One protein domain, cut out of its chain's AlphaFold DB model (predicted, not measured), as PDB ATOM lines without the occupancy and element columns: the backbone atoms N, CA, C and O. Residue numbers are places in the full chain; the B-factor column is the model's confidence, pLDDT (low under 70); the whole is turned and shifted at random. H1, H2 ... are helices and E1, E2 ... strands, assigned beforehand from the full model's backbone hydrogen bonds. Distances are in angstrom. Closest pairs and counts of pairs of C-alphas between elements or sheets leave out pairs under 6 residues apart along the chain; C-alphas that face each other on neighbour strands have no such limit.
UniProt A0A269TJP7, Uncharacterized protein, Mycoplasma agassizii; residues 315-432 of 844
ATOM      1  N   ASN A 315     -37.057 -93.666  14.816       85.00
ATOM      2  CA  ASN A 315     -35.801 -93.100  14.316       85.00
ATOM      3  C   ASN A 315     -34.643 -93.341  15.301       85.00
ATOM      4  O   ASN A 315     -33.587 -93.811  14.882       85.00
ATOM      5  N   GLU A 316     -34.863 -93.143  16.611       84.62
ATOM      6  CA  GLU A 316     -33.872 -93.489  17.650       84.62
ATOM      7  C   GLU A 316     -33.418 -94.960  17.573       84.62
ATOM      8  O   GLU A 316     -32.263 -95.270  17.875       84.62
ATOM      9  N   PHE A 317     -34.323 -95.882  17.223       88.50
ATOM     10  CA  PHE A 317     -34.009 -97.304  17.099       88.50
ATOM     11  C   PHE A 317     -33.267 -97.626  15.796       88.50
ATOM     12  O   PHE A 317     -32.311 -98.399  15.823       88.50
ATOM     13  N   GLU A 318     -33.674 -97.046  14.666       88.81
ATOM     14  CA  GLU A 318     -33.007 -97.254  13.375       88.81
ATOM     15  C   GLU A 318     -31.569 -96.715  13.384       88.81
ATOM     16  O   GLU A 318     -30.665 -97.380  12.878       88.81
ATOM     17  N   GLU A 319     -31.324 -95.559  14.011       89.56
ATOM     18  CA  GLU A 319     -29.970 -95.027  14.209       89.56
ATOM     19  C   GLU A 319     -29.124 -95.950  15.094       89.56
ATOM     20  O   GLU A 319     -28.024 -96.344  14.694       89.56
ATOM     21  N   TYR A 320     -29.664 -96.379  16.240       89.62
ATOM     22  CA  TYR A 320     -29.005 -97.340  17.130       89.62
ATOM     23  C   TYR A 320     -28.680 -98.664  16.420       89.62
ATOM     24  O   TYR A 320     -27.560 -99.166  16.520       89.62
ATOM     25  N   TRP A 321     -29.627 -99.240  15.670       90.81
ATOM     26  CA  TRP A 321     -29.399-100.508  14.975       90.81
ATOM     27  C   TRP A 321     -28.402-100.367  13.822       90.81
ATOM     28  O   TRP A 321     -27.619-101.283  13.554       90.81
ATOM     29  N   LYS A 322     -28.384 -99.217  13.145       90.88
ATOM     30  CA  LYS A 322     -27.384 -98.896  12.124       90.88
ATOM     31  C   LYS A 322     -25.977 -98.826  12.724       90.88
ATOM     32  O   LYS A 322     -25.068 -99.425  12.160       90.88
ATOM     33  N   GLU A 323     -25.798 -98.174  13.870       88.00
ATOM     34  CA  GLU A 323     -24.511 -98.132  14.582       88.00
ATOM     35  C   GLU A 323     -24.082 -99.527  15.081       88.00
ATOM     36  O   GLU A 323     -22.945 -99.952  14.859       88.00
ATOM     37  N   TYR A 324     -25.012-100.286  15.669       87.19
ATOM     38  CA  TYR A 324     -24.805-101.664  16.132       87.19
ATOM     39  C   TYR A 324     -24.345-102.592  14.994       87.19
ATOM     40  O   TYR A 324     -23.331-103.287  15.100       87.19
ATOM     41  N   SER A 325     -25.071-102.584  13.871       88.44
ATOM     42  CA  SER A 325     -24.777-103.433  12.712       88.44
ATOM     43  C   SER A 325     -23.503-103.022  11.971       88.44
ATOM     44  O   SER A 325     -22.732-103.896  11.565       88.44
ATOM     45  N   GLU A 326     -23.220-101.723  11.854       88.56
ATOM     46  CA  GLU A 326     -21.972-101.228  11.267       88.56
ATOM     47  C   GLU A 326     -20.756-101.581  12.136       88.56
ATOM     48  O   GLU A 326     -19.718-101.982  11.602       88.56
ATOM     49  N   THR A 327     -20.893-101.532  13.467       85.12
ATOM     50  CA  THR A 327     -19.843-101.970  14.400       85.12
ATOM     51  C   THR A 327     -19.489-103.438  14.165       85.12
ATOM     52  O   THR A 327     -18.317-103.764  13.981       85.12
ATOM     53  N   PHE A 328     -20.478-104.332  14.067       88.00
ATOM     54  CA  PHE A 328     -20.228-105.752  13.781       88.00
ATOM     55  C   PHE A 328     -19.620-105.992  12.391       88.00
ATOM     56  O   PHE A 328     -18.759-106.860  12.235       88.00
ATOM     57  N   ARG A 329     -20.016-105.198  11.388       86.50
ATOM     58  CA  ARG A 329     -19.494-105.284  10.015       86.50
ATOM     59  C   ARG A 329     -18.027-104.862   9.906       86.50
ATOM     60  O   ARG A 329     -17.288-105.429   9.102       86.50
ATOM     61  N   THR A 330     -17.616-103.852  10.671       86.06
ATOM     62  CA  THR A 330     -16.279-103.238  10.580       86.06
ATOM     63  C   THR A 330     -15.255-103.823  11.554       86.06
ATOM     64  O   THR A 330     -14.061-103.719  11.284       86.06
ATOM     65  N   ASN A 331     -15.691-104.496  12.626       85.50
ATOM     66  CA  ASN A 331     -14.830-105.002  13.702       85.50
ATOM     67  C   ASN A 331     -14.859-106.549  13.807       85.50
ATOM     68  O   ASN A 331     -15.409-107.086  14.767       85.50
ATOM     69  N   PRO A 332     -14.302-107.310  12.842       87.56
ATOM     70  CA  PRO A 332     -14.257-108.771  12.921       87.56
ATOM     71  C   PRO A 332     -13.301-109.255  14.022       87.56
ATOM     72  O   PRO A 332     -12.147-108.826  14.100       87.56
ATOM     73  N   ILE A 333     -13.742-110.225  14.821       88.38
ATOM     74  CA  ILE A 333     -12.934-110.827  15.887       88.38
ATOM     75  C   ILE A 333     -11.868-111.730  15.259       88.38
ATOM     76  O   ILE A 333     -12.161-112.577  14.412       88.38
ATOM     77  N   THR A 334     -10.617-111.569  15.689       87.44
ATOM     78  CA  THR A 334      -9.508-112.432  15.266       87.44
ATOM     79  C   THR A 334      -8.968-113.206  16.465       87.44
ATOM     80  O   THR A 334      -8.633-112.607  17.487       87.44
ATOM     81  N   VAL A 335      -8.905-114.531  16.340       87.75
ATOM     82  CA  VAL A 335      -8.461-115.466  17.381       87.75
ATOM     83  C   VAL A 335      -7.059-116.012  17.099       87.75
ATOM     84  O   VAL A 335      -6.499-115.830  16.019       87.75
ATOM     85  N   THR A 336      -6.458-116.643  18.100       84.69
ATOM     86  CA  THR A 336      -5.180-117.354  18.053       84.69
ATOM     87  C   THR A 336      -5.334-118.600  18.922       84.69
ATOM     88  O   THR A 336      -5.417-118.508  20.143       84.69
ATOM     89  N   THR A 337      -5.445-119.768  18.292       80.56
ATOM     90  CA  THR A 337      -5.687-121.048  18.972       80.56
ATOM     91  C   THR A 337      -5.047-122.196  18.194       80.56
ATOM     92  O   THR A 337      -4.855-122.085  16.986       80.56
ATOM     93  N   ASN A 338      -4.768-123.311  18.872       82.19
ATOM     94  CA  ASN A 338      -4.270-124.551  18.265       82.19
ATOM     95  C   ASN A 338      -5.425-125.494  17.868       82.19
ATOM     96  O   ASN A 338      -5.313-126.706  18.012       82.19
ATOM     97  N   SER A 339      -6.566-124.940  17.455       83.81
ATOM     98  CA  SER A 339      -7.787-125.694  17.137       83.81
ATOM     99  C   SER A 339      -8.390-125.216  15.824       83.81
ATOM    100  O   SER A 339      -8.285-124.037  15.466       83.81
ATOM    101  N   THR A 340      -9.078-126.116  15.133       89.19
ATOM    102  CA  THR A 340      -9.948-125.784  14.004       89.19
ATOM    103  C   THR A 340     -11.225-125.076  14.480       89.19
ATOM    104  O   THR A 340     -11.609-125.141  15.652       89.19
ATOM    105  N   ALA A 341     -11.916-124.401  13.557       90.94
ATOM    106  CA  ALA A 341     -13.191-123.747  13.859       90.94
ATOM    107  C   ALA A 341     -14.285-124.751  14.268       90.94
ATOM    108  O   ALA A 341     -15.100-124.437  15.134       90.94
ATOM    109  N   ASN A 342     -14.277-125.956  13.684       91.12
ATOM    110  CA  ASN A 342     -15.241-127.017  13.974       91.12
ATOM    111  C   ASN A 342     -15.051-127.592  15.390       91.12
ATOM    112  O   ASN A 342     -15.990-127.586  16.181       91.12
ATOM    113  N   GLU A 343     -13.826-127.991  15.761       87.38
ATOM    114  CA  GLU A 343     -13.510-128.477  17.119       87.38
ATOM    115  C   GLU A 343     -13.911-127.463  18.198       87.38
ATOM    116  O   GLU A 343     -14.455-127.819  19.247       87.38
ATOM    117  N   PHE A 344     -13.665-126.178  17.934       92.31
ATOM    118  CA  PHE A 344     -14.046-125.108  18.844       92.31
ATOM    119  C   PHE A 344     -15.568-124.876  18.874       92.31
ATOM    120  O   PHE A 344     -16.127-124.697  19.956       92.31
ATOM    121  N   PHE A 345     -16.262-124.923  17.730       93.62
ATOM    122  CA  PHE A 345     -17.724-124.802  17.667       93.62
ATOM    123  C   PHE A 345     -18.430-125.927  18.429       93.62
ATOM    124  O   PHE A 345     -19.299-125.654  19.257       93.62
ATOM    125  N   GLU A 346     -18.013-127.175  18.211       91.25
ATOM    126  CA  GLU A 346     -18.548-128.355  18.897       91.25
ATOM    127  C   GLU A 346     -18.387-128.263  20.420       91.25
ATOM    128  O   GLU A 346     -19.277-128.690  21.154       91.25
ATOM    129  N   LYS A 347     -17.306-127.637  20.906       90.31
ATOM    130  CA  LYS A 347     -17.108-127.352  22.334       90.31
ATOM    131  C   LYS A 347     -18.121-126.343  22.886       90.31
ATOM    132  O   LYS A 347     -18.544-126.491  24.031       90.31
ATOM    133  N   ILE A 348     -18.484-125.303  22.125       88.56
ATOM    134  CA  ILE A 348     -19.276-124.169  22.641       88.56
ATOM    135  C   ILE A 348     -20.776-124.225  22.315       88.56
ATOM    136  O   ILE A 348     -21.557-123.558  22.991       88.56
ATOM    137  N   LYS A 349     -21.214-124.980  21.301       88.25
ATOM    138  CA  LYS A 349     -22.587-124.903  20.756       88.25
ATOM    139  C   LYS A 349     -23.706-125.105  21.788       88.25
ATOM    140  O   LYS A 349     -24.716-124.412  21.711       88.25
ATOM    141  N   ASP A 350     -23.493-125.975  22.777       86.81
ATOM    142  CA  ASP A 350     -24.475-126.320  23.816       86.81
ATOM    143  C   ASP A 350     -24.373-125.428  25.074       86.81
ATOM    144  O   ASP A 350     -25.135-125.577  26.031       86.81
ATOM    145  N   MET A 351     -23.423-124.486  25.101       84.44
ATOM    146  CA  MET A 351     -23.253-123.537  26.201       84.44
ATOM    147  C   MET A 351     -24.243-122.365  26.112       84.44
ATOM    148  O   MET A 351     -24.664-121.952  25.034       84.44
ATOM    149  N   GLN A 352     -24.556-121.744  27.253       80.19
ATOM    150  CA  GLN A 352     -25.271-120.463  27.263       80.19
ATOM    151  C   GLN A 352     -24.458-119.364  26.562       80.19
ATOM    152  O   GLN A 352     -23.234-119.330  26.678       80.19
ATOM    153  N   TYR A 353     -25.142-118.415  25.917       79.00
ATOM    154  CA  TYR A 353     -24.530-117.349  25.110       79.00
ATOM    155  C   TYR A 353     -23.370-116.597  25.798       79.00
ATOM    156  O   TYR A 353     -22.329-116.367  25.184       79.00
ATOM    157  N   ALA A 354     -23.501-116.272  27.088       74.75
ATOM    158  CA  ALA A 354     -22.432-115.621  27.853       74.75
ATOM    159  C   ALA A 354     -21.158-116.486  27.960       74.75
ATOM    160  O   ALA A 354     -20.046-115.975  27.844       74.75
ATOM    161  N   ASN A 355     -21.314-117.804  28.109       75.06
ATOM    162  CA  ASN A 355     -20.203-118.755  28.175       75.06
ATOM    163  C   ASN A 355     -19.586-118.993  26.784       75.06
ATOM    164  O   ASN A 355     -18.374-119.153  26.675       75.06
ATOM    165  N   GLN A 356     -20.393-118.946  25.716       84.44
ATOM    166  CA  GLN A 356     -19.903-118.992  24.333       84.44
ATOM    167  C   GLN A 356     -18.999-117.790  24.023       84.44
ATOM    168  O   GLN A 356     -17.888-117.964  23.523       84.44
ATOM    169  N   LEU A 357     -19.434-116.576  24.387       82.69
ATOM    170  CA  LEU A 357     -18.606-115.369  24.291       82.69
ATOM    171  C   LEU A 357     -17.325-115.474  25.133       82.69
ATOM    172  O   LEU A 357     -16.264-115.074  24.659       82.69
ATOM    173  N   TYR A 358     -17.405-116.023  26.352       76.88
ATOM    174  CA  TYR A 358     -16.246-116.210  27.231       76.88
ATOM    175  C   TYR A 358     -15.181-117.119  26.605       76.88
ATOM    176  O   TYR A 358     -14.004-116.760  26.579       76.88
ATOM    177  N   GLU A 359     -15.577-118.261  26.039       84.12
ATOM    178  CA  GLU A 359     -14.638-119.168  25.371       84.12
ATOM    179  C   GLU A 359     -13.985-118.527  24.136       84.12
ATOM    180  O   GLU A 359     -12.810-118.781  23.878       84.12
ATOM    181  N   ILE A 360     -14.694-117.662  23.398       87.56
ATOM    182  CA  ILE A 360     -14.114-116.917  22.262       87.56
ATOM    183  C   ILE A 360     -13.141-115.841  22.758       87.56
ATOM    184  O   ILE A 360     -12.081-115.660  22.163       87.56
ATOM    185  N   ALA A 361     -13.464-115.150  23.855       81.88
ATOM    186  CA  ALA A 361     -12.598-114.128  24.439       81.88
ATOM    187  C   ALA A 361     -11.244-114.700  24.899       81.88
ATOM    188  O   ALA A 361     -10.222-114.055  24.689       81.88
ATOM    189  N   LYS A 362     -11.212-115.930  25.437       82.12
ATOM    190  CA  LYS A 362      -9.968-116.629  25.835       82.12
ATOM    191  C   LYS A 362      -8.966-116.833  24.700       82.12
ATOM    192  O   LYS A 362      -7.771-116.912  24.958       82.12
ATOM    193  N   ILE A 363      -9.457-116.989  23.472       83.50
ATOM    194  CA  ILE A 363      -8.625-117.214  22.285       83.50
ATOM    195  C   ILE A 363      -8.514-115.966  21.408       83.50
ATOM    196  O   ILE A 363      -7.861-116.013  20.372       83.50
ATOM    197  N   ALA A 364      -9.150-114.851  21.771       85.06
ATOM    198  CA  ALA A 364      -9.065-113.610  21.014       85.06
ATOM    199  C   ALA A 364      -7.666-112.979  21.121       85.06
ATOM    200  O   ALA A 364      -6.993-113.083  22.144       85.06
ATOM    201  N   LYS A 365      -7.213-112.315  20.054       76.50
ATOM    202  CA  LYS A 365      -5.872-111.722  20.010       76.50
ATOM    203  C   LYS A 365      -5.781-110.458  20.883       76.50
ATOM    204  O   LYS A 365      -6.594-109.553  20.742       76.50
ATOM    205  N   ASP A 366      -4.747-110.392  21.720       58.59
ATOM    206  CA  ASP A 366      -4.642-109.522  22.908       58.59
ATOM    207  C   ASP A 366      -4.743-107.988  22.734       58.59
ATOM    208  O   ASP A 366      -5.028-107.310  23.720       58.59
ATOM    209  N   ASP A 367      -4.490-107.430  21.545       54.94
ATOM    210  CA  ASP A 367      -4.389-105.974  21.324       54.94
ATOM    211  C   ASP A 367      -4.981-105.554  19.964       54.94
ATOM    212  O   ASP A 367      -4.270-105.347  18.978       54.94
ATOM    213  N   ASP A 368      -6.305-105.413  19.909       63.81
ATOM    214  CA  ASP A 368      -6.999-104.667  18.855       63.81
ATOM    215  C   ASP A 368      -8.159-103.872  19.481       63.81
ATOM    216  O   ASP A 368      -8.999-104.434  20.188       63.81
ATOM    217  N   ASP A 369      -8.232-102.561  19.242       67.56
ATOM    218  CA  ASP A 369      -9.354-101.742  19.718       67.56
ATOM    219  C   ASP A 369     -10.676-102.161  19.052       67.56
ATOM    220  O   ASP A 369     -11.738-102.072  19.677       67.56
ATOM    221  N   ASN A 370     -10.608-102.756  17.855       68.56
ATOM    222  CA  ASN A 370     -11.756-103.386  17.209       68.56
ATOM    223  C   ASN A 370     -12.353-104.510  18.076       68.56
ATOM    224  O   ASN A 370     -13.570-104.694  18.111       68.56
ATOM    225  N   LEU A 371     -11.518-105.243  18.825       75.88
ATOM    226  CA  LEU A 371     -11.956-106.336  19.694       75.88
ATOM    227  C   LEU A 371     -12.794-105.820  20.871       75.88
ATOM    228  O   LEU A 371     -13.853-106.374  21.174       75.88
ATOM    229  N   LYS A 372     -12.348-104.733  21.511       73.62
ATOM    230  CA  LYS A 372     -13.067-104.089  22.625       73.62
ATOM    231  C   LYS A 372     -14.411-103.534  22.150       73.62
ATOM    232  O   LYS A 372     -15.430-103.727  22.817       73.62
ATOM    233  N   ASN A 373     -14.430-102.911  20.971       76.44
ATOM    234  CA  ASN A 373     -15.650-102.393  20.350       76.44
ATOM    235  C   ASN A 373     -16.642-103.528  20.039       76.44
ATOM    236  O   ASN A 373     -17.797-103.460  20.451       76.44
ATOM    237  N   ALA A 374     -16.183-104.617  19.416       78.81
ATOM    238  CA  ALA A 374     -17.007-105.793  19.145       78.81
ATOM    239  C   ALA A 374     -17.616-106.405  20.422       78.81
ATOM    240  O   ALA A 374     -18.835-106.555  20.519       78.81
ATOM    241  N   PHE A 375     -16.793-106.734  21.424       80.50
ATOM    242  CA  PHE A 375     -17.278-107.401  22.637       80.50
ATOM    243  C   PHE A 375     -18.182-106.517  23.499       80.50
ATOM    244  O   PHE A 375     -19.172-107.020  24.027       80.50
ATOM    245  N   SER A 376     -17.904-105.213  23.610       75.50
ATOM    246  CA  SER A 376     -18.758-104.296  24.381       75.50
ATOM    247  C   SER A 376     -20.185-104.222  23.826       75.50
ATOM    248  O   SER A 376     -21.144-104.223  24.598       75.50
ATOM    249  N   VAL A 377     -20.346-104.267  22.501       77.50
ATOM    250  CA  VAL A 377     -21.659-104.316  21.841       77.50
ATOM    251  C   VAL A 377     -22.309-105.705  21.957       77.50
ATOM    252  O   VAL A 377     -23.521-105.792  22.141       77.50
ATOM    253  N   LEU A 378     -21.532-106.797  21.938       76.44
ATOM    254  CA  LEU A 378     -22.041-108.176  22.072       76.44
ATOM    255  C   LEU A 378     -22.621-108.521  23.451       76.44
ATOM    256  O   LEU A 378     -23.510-109.374  23.531       76.44
ATOM    257  N   VAL A 379     -22.116-107.891  24.519       75.00
ATOM    258  CA  VAL A 379     -22.601-108.083  25.903       75.00
ATOM    259  C   VAL A 379     -23.655-107.057  26.325       75.00
ATOM    260  O   VAL A 379     -24.314-107.243  27.348       75.00
ATOM    261  N   THR A 380     -23.835-105.981  25.555       68.56
ATOM    262  CA  THR A 380     -24.816-104.932  25.856       68.56
ATOM    263  C   THR A 380     -26.200-105.332  25.327       68.56
ATOM    264  O   THR A 380     -26.354-105.531  24.121       68.56
ATOM    265  N   PRO A 381     -27.236-105.434  26.182       65.69
ATOM    266  CA  PRO A 381     -28.593-105.702  25.720       65.69
ATOM    267  C   PRO A 381     -29.166-104.502  24.955       65.69
ATOM    268  O   PRO A 381     -28.849-103.349  25.258       65.69
ATOM    269  N   VAL A 382     -30.077-104.769  24.013       74.00
ATOM    270  CA  VAL A 382     -30.862-103.721  23.339       74.00
ATOM    271  C   VAL A 382     -31.546-102.834  24.398       74.00
ATOM    272  O   VAL A 382     -32.178-103.370  25.315       74.00
ATOM    273  N   PRO A 383     -31.434-101.491  24.321       75.38
ATOM    274  CA  PRO A 383     -31.976-100.601  25.340       75.38
ATOM    275  C   PRO A 383     -33.472-100.814  25.597       75.38
ATOM    276  O   PRO A 383     -34.294-100.693  24.689       75.38
ATOM    277  N   LEU A 384     -33.835-101.031  26.869       67.00
ATOM    278  CA  LEU A 384     -35.209-101.332  27.304       67.00
ATOM    279  C   LEU A 384     -36.259-100.318  26.817       67.00
ATOM    280  O   LEU A 384     -37.418-100.687  26.643       67.00
ATOM    281  N   LYS A 385     -35.859 -99.063  26.547       65.56
ATOM    282  CA  LYS A 385     -36.736 -98.027  25.973       65.56
ATOM    283  C   LYS A 385     -37.402 -98.458  24.659       65.56
ATOM    284  O   LYS A 385     -38.511 -98.017  24.392       65.56
ATOM    285  N   PHE A 386     -36.758 -99.319  23.869       72.75
ATOM    286  CA  PHE A 386     -37.277 -99.791  22.585       72.75
ATOM    287  C   PHE A 386     -38.281-100.948  22.717       72.75
ATOM    288  O   PHE A 386     -38.996-101.249  21.766       72.75
ATOM    289  N   GLY A 387     -38.346-101.613  23.879       64.00
ATOM    290  CA  GLY A 387     -39.209-102.783  24.093       64.00
ATOM    291  C   GLY A 387     -38.842-104.018  23.254       64.00
ATOM    292  O   GLY A 387     -39.628-104.959  23.198       64.00
ATOM    293  N   ALA A 388     -37.672-104.017  22.610       69.81
ATOM    294  CA  ALA A 388     -37.188-105.087  21.745       69.81
ATOM    295  C   ALA A 388     -36.108-105.925  22.446       69.81
ATOM    296  O   ALA A 388     -35.307-105.404  23.223       69.81
ATOM    297  N   THR A 389     -36.065-107.224  22.152       72.62
ATOM    298  CA  THR A 389     -35.047-108.160  22.654       72.62
ATOM    299  C   THR A 389     -34.194-108.690  21.505       72.62
ATOM    300  O   THR A 389     -34.682-108.897  20.393       72.62
ATOM    301  N   SER A 390     -32.901-108.902  21.757       80.75
ATOM    302  CA  SER A 390     -31.968-109.497  20.795       80.75
ATOM    303  C   SER A 390     -31.744-110.981  21.080       80.75
ATOM    304  O   SER A 390     -31.466-111.356  22.218       80.75
ATOM    305  N   THR A 391     -31.786-111.809  20.040       84.00
ATOM    306  CA  THR A 391     -31.388-113.220  20.069       84.00
ATOM    307  C   THR A 391     -30.074-113.375  19.313       84.00
ATOM    308  O   THR A 391     -29.985-112.978  18.154       84.00
ATOM    309  N   ASN A 392     -29.063-113.954  19.962       85.69
ATOM    310  CA  ASN A 392     -27.741-114.185  19.381       85.69
ATOM    311  C   ASN A 392     -27.541-115.675  19.101       85.69
ATOM    312  O   ASN A 392     -27.916-116.515  19.918       85.69
ATOM    313  N   THR A 393     -26.948-116.002  17.955       87.88
ATOM    314  CA  THR A 393     -26.695-117.386  17.520       87.88
ATOM    315  C   THR A 393     -25.334-117.497  16.846       87.88
ATOM    316  O   THR A 393     -24.968-116.628  16.056       87.88
ATOM    317  N   PHE A 394     -24.592-118.564  17.143       90.75
ATOM    318  CA  PHE A 394     -23.355-118.913  16.442       90.75
ATOM    319  C   PHE A 394     -23.629-119.935  15.342       90.75
ATOM    320  O   PHE A 394     -24.472-120.818  15.489       90.75
ATOM    321  N   SER A 395     -22.876-119.830  14.255       92.44
ATOM    322  CA  SER A 395     -22.895-120.759  13.129       92.44
ATOM    323  C   SER A 395     -21.473-121.013  12.636       92.44
ATOM    324  O   SER A 395     -20.635-120.107  12.638       92.44
ATOM    325  N   LEU A 396     -21.207-122.259  12.249       94.50
ATOM    326  CA  LEU A 396     -19.941-122.702  11.675       94.50
ATOM    327  C   LEU A 396     -19.942-122.477  10.158       94.50
ATOM    328  O   LEU A 396     -20.939-122.730   9.483       94.50
ATOM    329  N   VAL A 397     -18.808-122.023   9.632       93.44
ATOM    330  CA  VAL A 397     -18.479-122.054   8.207       93.44
ATOM    331  C   VAL A 397     -17.170-122.819   8.069       93.44
ATOM    332  O   VAL A 397     -16.115-122.352   8.501       93.44
ATOM    333  N   ASP A 398     -17.253-124.017   7.499       85.69
ATOM    334  CA  ASP A 398     -16.097-124.890   7.327       85.69
ATOM    335  C   ASP A 398     -15.090-124.351   6.304       85.69
ATOM    336  O   ASP A 398     -15.409-123.555   5.412       85.69
ATOM    337  N   GLY A 399     -13.850-124.827   6.430       84.69
ATOM    338  CA  GLY A 399     -12.838-124.669   5.393       84.69
ATOM    339  C   GLY A 399     -13.285-125.330   4.086       84.69
ATOM    340  O   GLY A 399     -14.027-126.309   4.083       84.69
ATOM    341  N   LYS A 400     -12.830-124.801   2.944       84.50
ATOM    342  CA  LYS A 400     -13.152-125.384   1.626       84.50
ATOM    343  C   LYS A 400     -12.469-126.736   1.376       84.50
ATOM    344  O   LYS A 400     -12.920-127.492   0.520       84.50
ATOM    345  N   ASP A 401     -11.381-126.990   2.095       85.00
ATOM    346  CA  ASP A 401     -10.518-128.168   2.061       85.00
ATOM    347  C   ASP A 401      -9.721-128.248   3.382       85.00
ATOM    348  O   ASP A 401      -9.733-127.290   4.161       85.00
ATOM    349  N   SER A 402      -9.012-129.359   3.626       80.25
ATOM    350  CA  SER A 402      -8.218-129.598   4.853       80.25
ATOM    351  C   SER A 402      -7.120-128.555   5.099       80.25
ATOM    352  O   SER A 402      -6.706-128.344   6.241       80.25
ATOM    353  N   SER A 403      -6.679-127.872   4.035       81.06
ATOM    354  CA  SER A 403      -5.633-126.849   4.068       81.06
ATOM    355  C   SER A 403      -6.162-125.440   4.360       81.06
ATOM    356  O   SER A 403      -5.391-124.537   4.691       81.06
ATOM    357  N   SER A 404      -7.483-125.249   4.291       87.06
ATOM    358  CA  SER A 404      -8.170-123.976   4.491       87.06
ATOM    359  C   SER A 404      -8.751-123.869   5.902       87.06
ATOM    360  O   SER A 404      -9.549-124.702   6.322       87.06
ATOM    361  N   ALA A 405      -8.418-122.802   6.631       88.00
ATOM    362  CA  ALA A 405      -9.033-122.534   7.931       88.00
ATOM    363  C   ALA A 405     -10.527-122.179   7.799       88.00
ATOM    364  O   ALA A 405     -10.901-121.328   6.988       88.00
ATOM    365  N   GLY A 406     -11.364-122.804   8.632       91.19
ATOM    366  CA  GLY A 406     -12.766-122.421   8.819       91.19
ATOM    367  C   GLY A 406     -12.933-121.183   9.710       91.19
ATOM    368  O   GLY A 406     -11.974-120.644  10.274       91.19
ATOM    369  N   ASN A 407     -14.173-120.727   9.867       94.50
ATOM    370  CA  ASN A 407     -14.519-119.538  10.642       94.50
ATOM    371  C   ASN A 407     -15.895-119.676  11.310       94.50
ATOM    372  O   ASN A 407     -16.730-120.469  10.884       94.50
ATOM    373  N   LEU A 408     -16.156-118.861  12.336       95.12
ATOM    374  CA  LEU A 408     -17.490-118.756  12.934       95.12
ATOM    375  C   LEU A 408     -18.159-117.443  12.536       95.12
ATOM    376  O   LEU A 408     -17.503-116.426  12.297       95.12
ATOM    377  N   ILE A 409     -19.484-117.478  12.478       93.56
ATOM    378  CA  ILE A 409     -20.343-116.320  12.257       93.56
ATOM    379  C   ILE A 409     -21.312-116.236  13.430       93.56
ATOM    380  O   ILE A 409     -22.073-117.178  13.669       93.56
ATOM    381  N   LEU A 410     -21.318-115.101  14.133       92.25
ATOM    382  CA  LEU A 410     -22.386-114.775  15.072       92.25
ATOM    383  C   LEU A 410     -23.406-113.857  14.404       92.25
ATOM    384  O   LEU A 410     -23.058-112.831  13.823       92.25
ATOM    385  N   THR A 411     -24.675-114.229  14.541       90.94
ATOM    386  CA  THR A 411     -25.834-113.479  14.063       90.94
ATOM    387  C   THR A 411     -26.656-112.996  15.254       90.94
ATOM    388  O   THR A 411     -27.153-113.811  16.035       90.94
ATOM    389  N   SER A 412     -26.823-111.677  15.362       89.94
ATOM    390  CA  SER A 412     -27.738-110.999  16.285       89.94
ATOM    391  C   SER A 412     -29.015-110.621  15.539       89.94
ATOM    392  O   SER A 412     -28.958-109.988  14.481       89.94
ATOM    393  N   LYS A 413     -30.171-111.019  16.074       89.94
ATOM    394  CA  LYS A 413     -31.501-110.726  15.526       89.94
ATOM    395  C   LYS A 413     -32.376-110.018  16.544       89.94
ATOM    396  O   LYS A 413     -32.395-110.413  17.706       89.94
ATOM    397  N   THR A 414     -33.175-109.052  16.114       87.19
ATOM    398  CA  THR A 414     -34.228-108.446  16.938       87.19
ATOM    399  C   THR A 414     -35.464-108.128  16.100       87.19
ATOM    400  O   THR A 414     -35.375-108.022  14.878       87.19
ATOM    401  N   VAL A 415     -36.622-107.986  16.744       82.12
ATOM    402  CA  VAL A 415     -37.875-107.573  16.096       82.12
ATOM    403  C   VAL A 415     -38.344-106.283  16.753       82.12
ATOM    404  O   VAL A 415     -38.580-106.249  17.961       82.12
ATOM    405  N   PHE A 416     -38.494-105.227  15.957       81.81
ATOM    406  CA  PHE A 416     -38.965-103.920  16.408       81.81
ATOM    407  C   PHE A 416     -40.005-103.383  15.423       81.81
ATOM    408  O   PHE A 416     -39.817-103.474  14.212       81.81
ATOM    409  N   ASN A 417     -41.123-102.866  15.941       78.38
ATOM    410  CA  ASN A 417     -42.262-102.387  15.143       78.38
ATOM    411  C   ASN A 417     -42.727-103.379  14.043       78.38
ATOM    412  O   ASN A 417     -43.052-102.991  12.925       78.38
ATOM    413  N   GLY A 418     -42.691-104.686  14.339       74.94
ATOM    414  CA  GLY A 418     -43.046-105.758  13.394       74.94
ATOM    415  C   GLY A 418     -41.992-106.090  12.324       74.94
ATOM    416  O   GLY A 418     -42.225-106.983  11.513       74.94
ATOM    417  N   ILE A 419     -40.836-105.422  12.322       81.06
ATOM    418  CA  ILE A 419     -39.755-105.613  11.346       81.06
ATOM    419  C   ILE A 419     -38.608-106.398  11.999       81.06
ATOM    420  O   ILE A 419     -38.090-105.994  13.042       81.06
ATOM    421  N   GLU A 420     -38.185-107.508  11.382       87.06
ATOM    422  CA  GLU A 420     -36.962-108.214  11.786       87.06
ATOM    423  C   GLU A 420     -35.719-107.441  11.321       87.06
ATOM    424  O   GLU A 420     -35.608-107.014  10.170       87.06
ATOM    425  N   LYS A 421     -34.757-107.292  12.227       89.25
ATOM    426  CA  LYS A 421     -33.465-106.646  12.011       89.25
ATOM    427  C   LYS A 421     -32.359-107.632  12.363       89.25
ATOM    428  O   LYS A 421     -32.438-108.320  13.379       89.25
ATOM    429  N   THR A 422     -31.337-107.710  11.515       89.69
ATOM    430  CA  THR A 422     -30.216-108.650  11.661       89.69
ATOM    431  C   THR A 422     -28.880-107.909  11.575       89.69
ATOM    432  O   THR A 422     -28.736-106.975  10.787       89.69
ATOM    433  N   ALA A 423     -27.913-108.325  12.389       89.69
ATOM    434  CA  ALA A 423     -26.527-107.866  12.403       89.69
ATOM    435  C   ALA A 423     -25.598-109.082  12.543       89.69
ATOM    436  O   ALA A 423     -25.960-110.066  13.190       89.69
ATOM    437  N   VAL A 424     -24.418-109.038  11.922       91.56
ATOM    438  CA  VAL A 424     -23.543-110.213  11.779       91.56
ATOM    439  C   VAL A 424     -22.086-109.832  12.015       91.56
ATOM    440  O   VAL A 424     -21.602-108.887  11.396       91.56
ATOM    441  N   ILE A 425     -21.386-110.596  12.859       90.31
ATOM    442  CA  ILE A 425     -19.947-110.461  13.117       90.31
ATOM    443  C   ILE A 425     -19.199-111.749  12.749       90.31
ATOM    444  O   ILE A 425     -19.682-112.866  12.959       90.31
ATOM    445  N   LEU A 426     -18.004-111.579  12.184       91.56
ATOM    446  CA  LEU A 426     -17.134-112.655  11.714       91.56
ATOM    447  C   LEU A 426     -16.031-112.955  12.741       91.56
ATOM    448  O   LEU A 426     -15.393-112.027  13.236       91.56
ATOM    449  N   ILE A 427     -15.769-114.238  13.005       92.06
ATOM    450  CA  ILE A 427     -14.717-114.714  13.915       92.06
ATOM    451  C   ILE A 427     -13.760-115.620  13.129       92.06
ATOM    452  O   ILE A 427     -14.163-116.668  12.623       92.06
ATOM    453  N   ARG A 428     -12.493-115.214  13.015       91.06
ATOM    454  CA  ARG A 428     -11.469-115.821  12.135       91.06
ATOM    455  C   ARG A 428     -10.142-116.040  12.864       91.06
ATOM    456  O   ARG A 428      -9.896-115.376  13.861       91.06
ATOM    457  N   GLY A 429      -9.251-116.877  12.331       86.50
ATOM    458  CA  GLY A 429      -7.918-117.131  12.917       86.50
ATOM    459  C   GLY A 429      -7.759-118.495  13.600       86.50
ATOM    460  O   GLY A 429      -6.794-118.707  14.328       86.50
ATOM    461  N   PHE A 430      -8.702-119.409  13.367       91.19
ATOM    462  CA  PHE A 430      -8.545-120.833  13.659       91.19
ATOM    463  C   PHE A 430      -7.514-121.475  12.720       91.19
ATOM    464  O   PHE A 430      -7.193-120.909  11.671       91.19
ATOM    465  N   LEU A 431      -7.025-122.662  13.076       88.50
ATOM    466  CA  LEU A 431      -6.169-123.456  12.195       88.50
ATOM    467  C   LEU A 431      -6.976-124.171  11.106       88.50
ATOM    468  O   LEU A 431      -8.184-124.401  11.245       88.50
ATOM    469  N   SER A 432      -6.285-124.542  10.030       86.94
ATOM    470  CA  SER A 432      -6.748-125.598   9.132       86.94
ATOM    471  C   SER A 432      -6.570-126.983   9.773       86.94
ATOM    472  O   SER A 432      -5.877-127.135  10.783       86.94
TER     473      SER A 432
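AT A GLANCE: This is residues 315 to 432 of the 844 residues of an uncharacterized protein of Mycoplasma agassizii (UniProt A0A269TJP7). A long, twisted sheet of three strands makes a wall, with H1 along its edge strand E3, and H2 and H3 meeting it mostly at E1; H4 packs on H1 and only grazes the sheet. This makes two layers, helices H1, H2 and H3 on one face of a sheet. The printed part has 118 residues, with four named helices, then three named strands in the antiparallel order E1 E2 E3; the class is mixed, helices and strands. It is compact, radius of gyration of the C-alphas 14.9 A, but elongated, spanning 46 by 28 by 24 A.

IN THESE COORDINATES: H1, residues 315 to 330, begins at C-alpha 315 (-35.801, -93.100, 14.316) and is 22.3 A long. H2 is residues 341 to 348, H3 353 to 363, H4 369 to 379. E1 is residues 390 to 397, 22.3 A; E2 407 to 416, 29.6 A; E3 419 to 428, 30.1 A, ending at C-alpha 428 (-11.469, -115.821, 12.135).

HOW THE PARTS SIT: E1, E2 and E3 form a meander, each strand the antiparallel neighbour of the one before, in two hairpins; N 393 and O 411 are 2.9 A apart, N 412 and O 423 2.8 A, within hydrogen-bond range. H1 is on the sheet at a height of 7.0 A, its closest C-alphas to E3 being Phe 328 and Ile 425, 4.8 A. With residues 324 to 328 alone it touches H4, closest C-alphas Phe 328 and Ala 374, 6.3 A. H2 and H3 only just touch, with 3 pairs of C-alphas within 8 A, the closest Ile 348 and Gln 356, 5.5 A. Every O i to N i+4 pair is within range in H1, H2 and H4; in H3, 6 of 7.

THE WHOLE: The C-alphas farthest apart, Lys 385 and Ser 403, are 47.7 A apart. The printed part has no cut and no long link. Confidence is under 70 at residues 366 to 370, 380 to 381, 384 to 385 and 387 to 388.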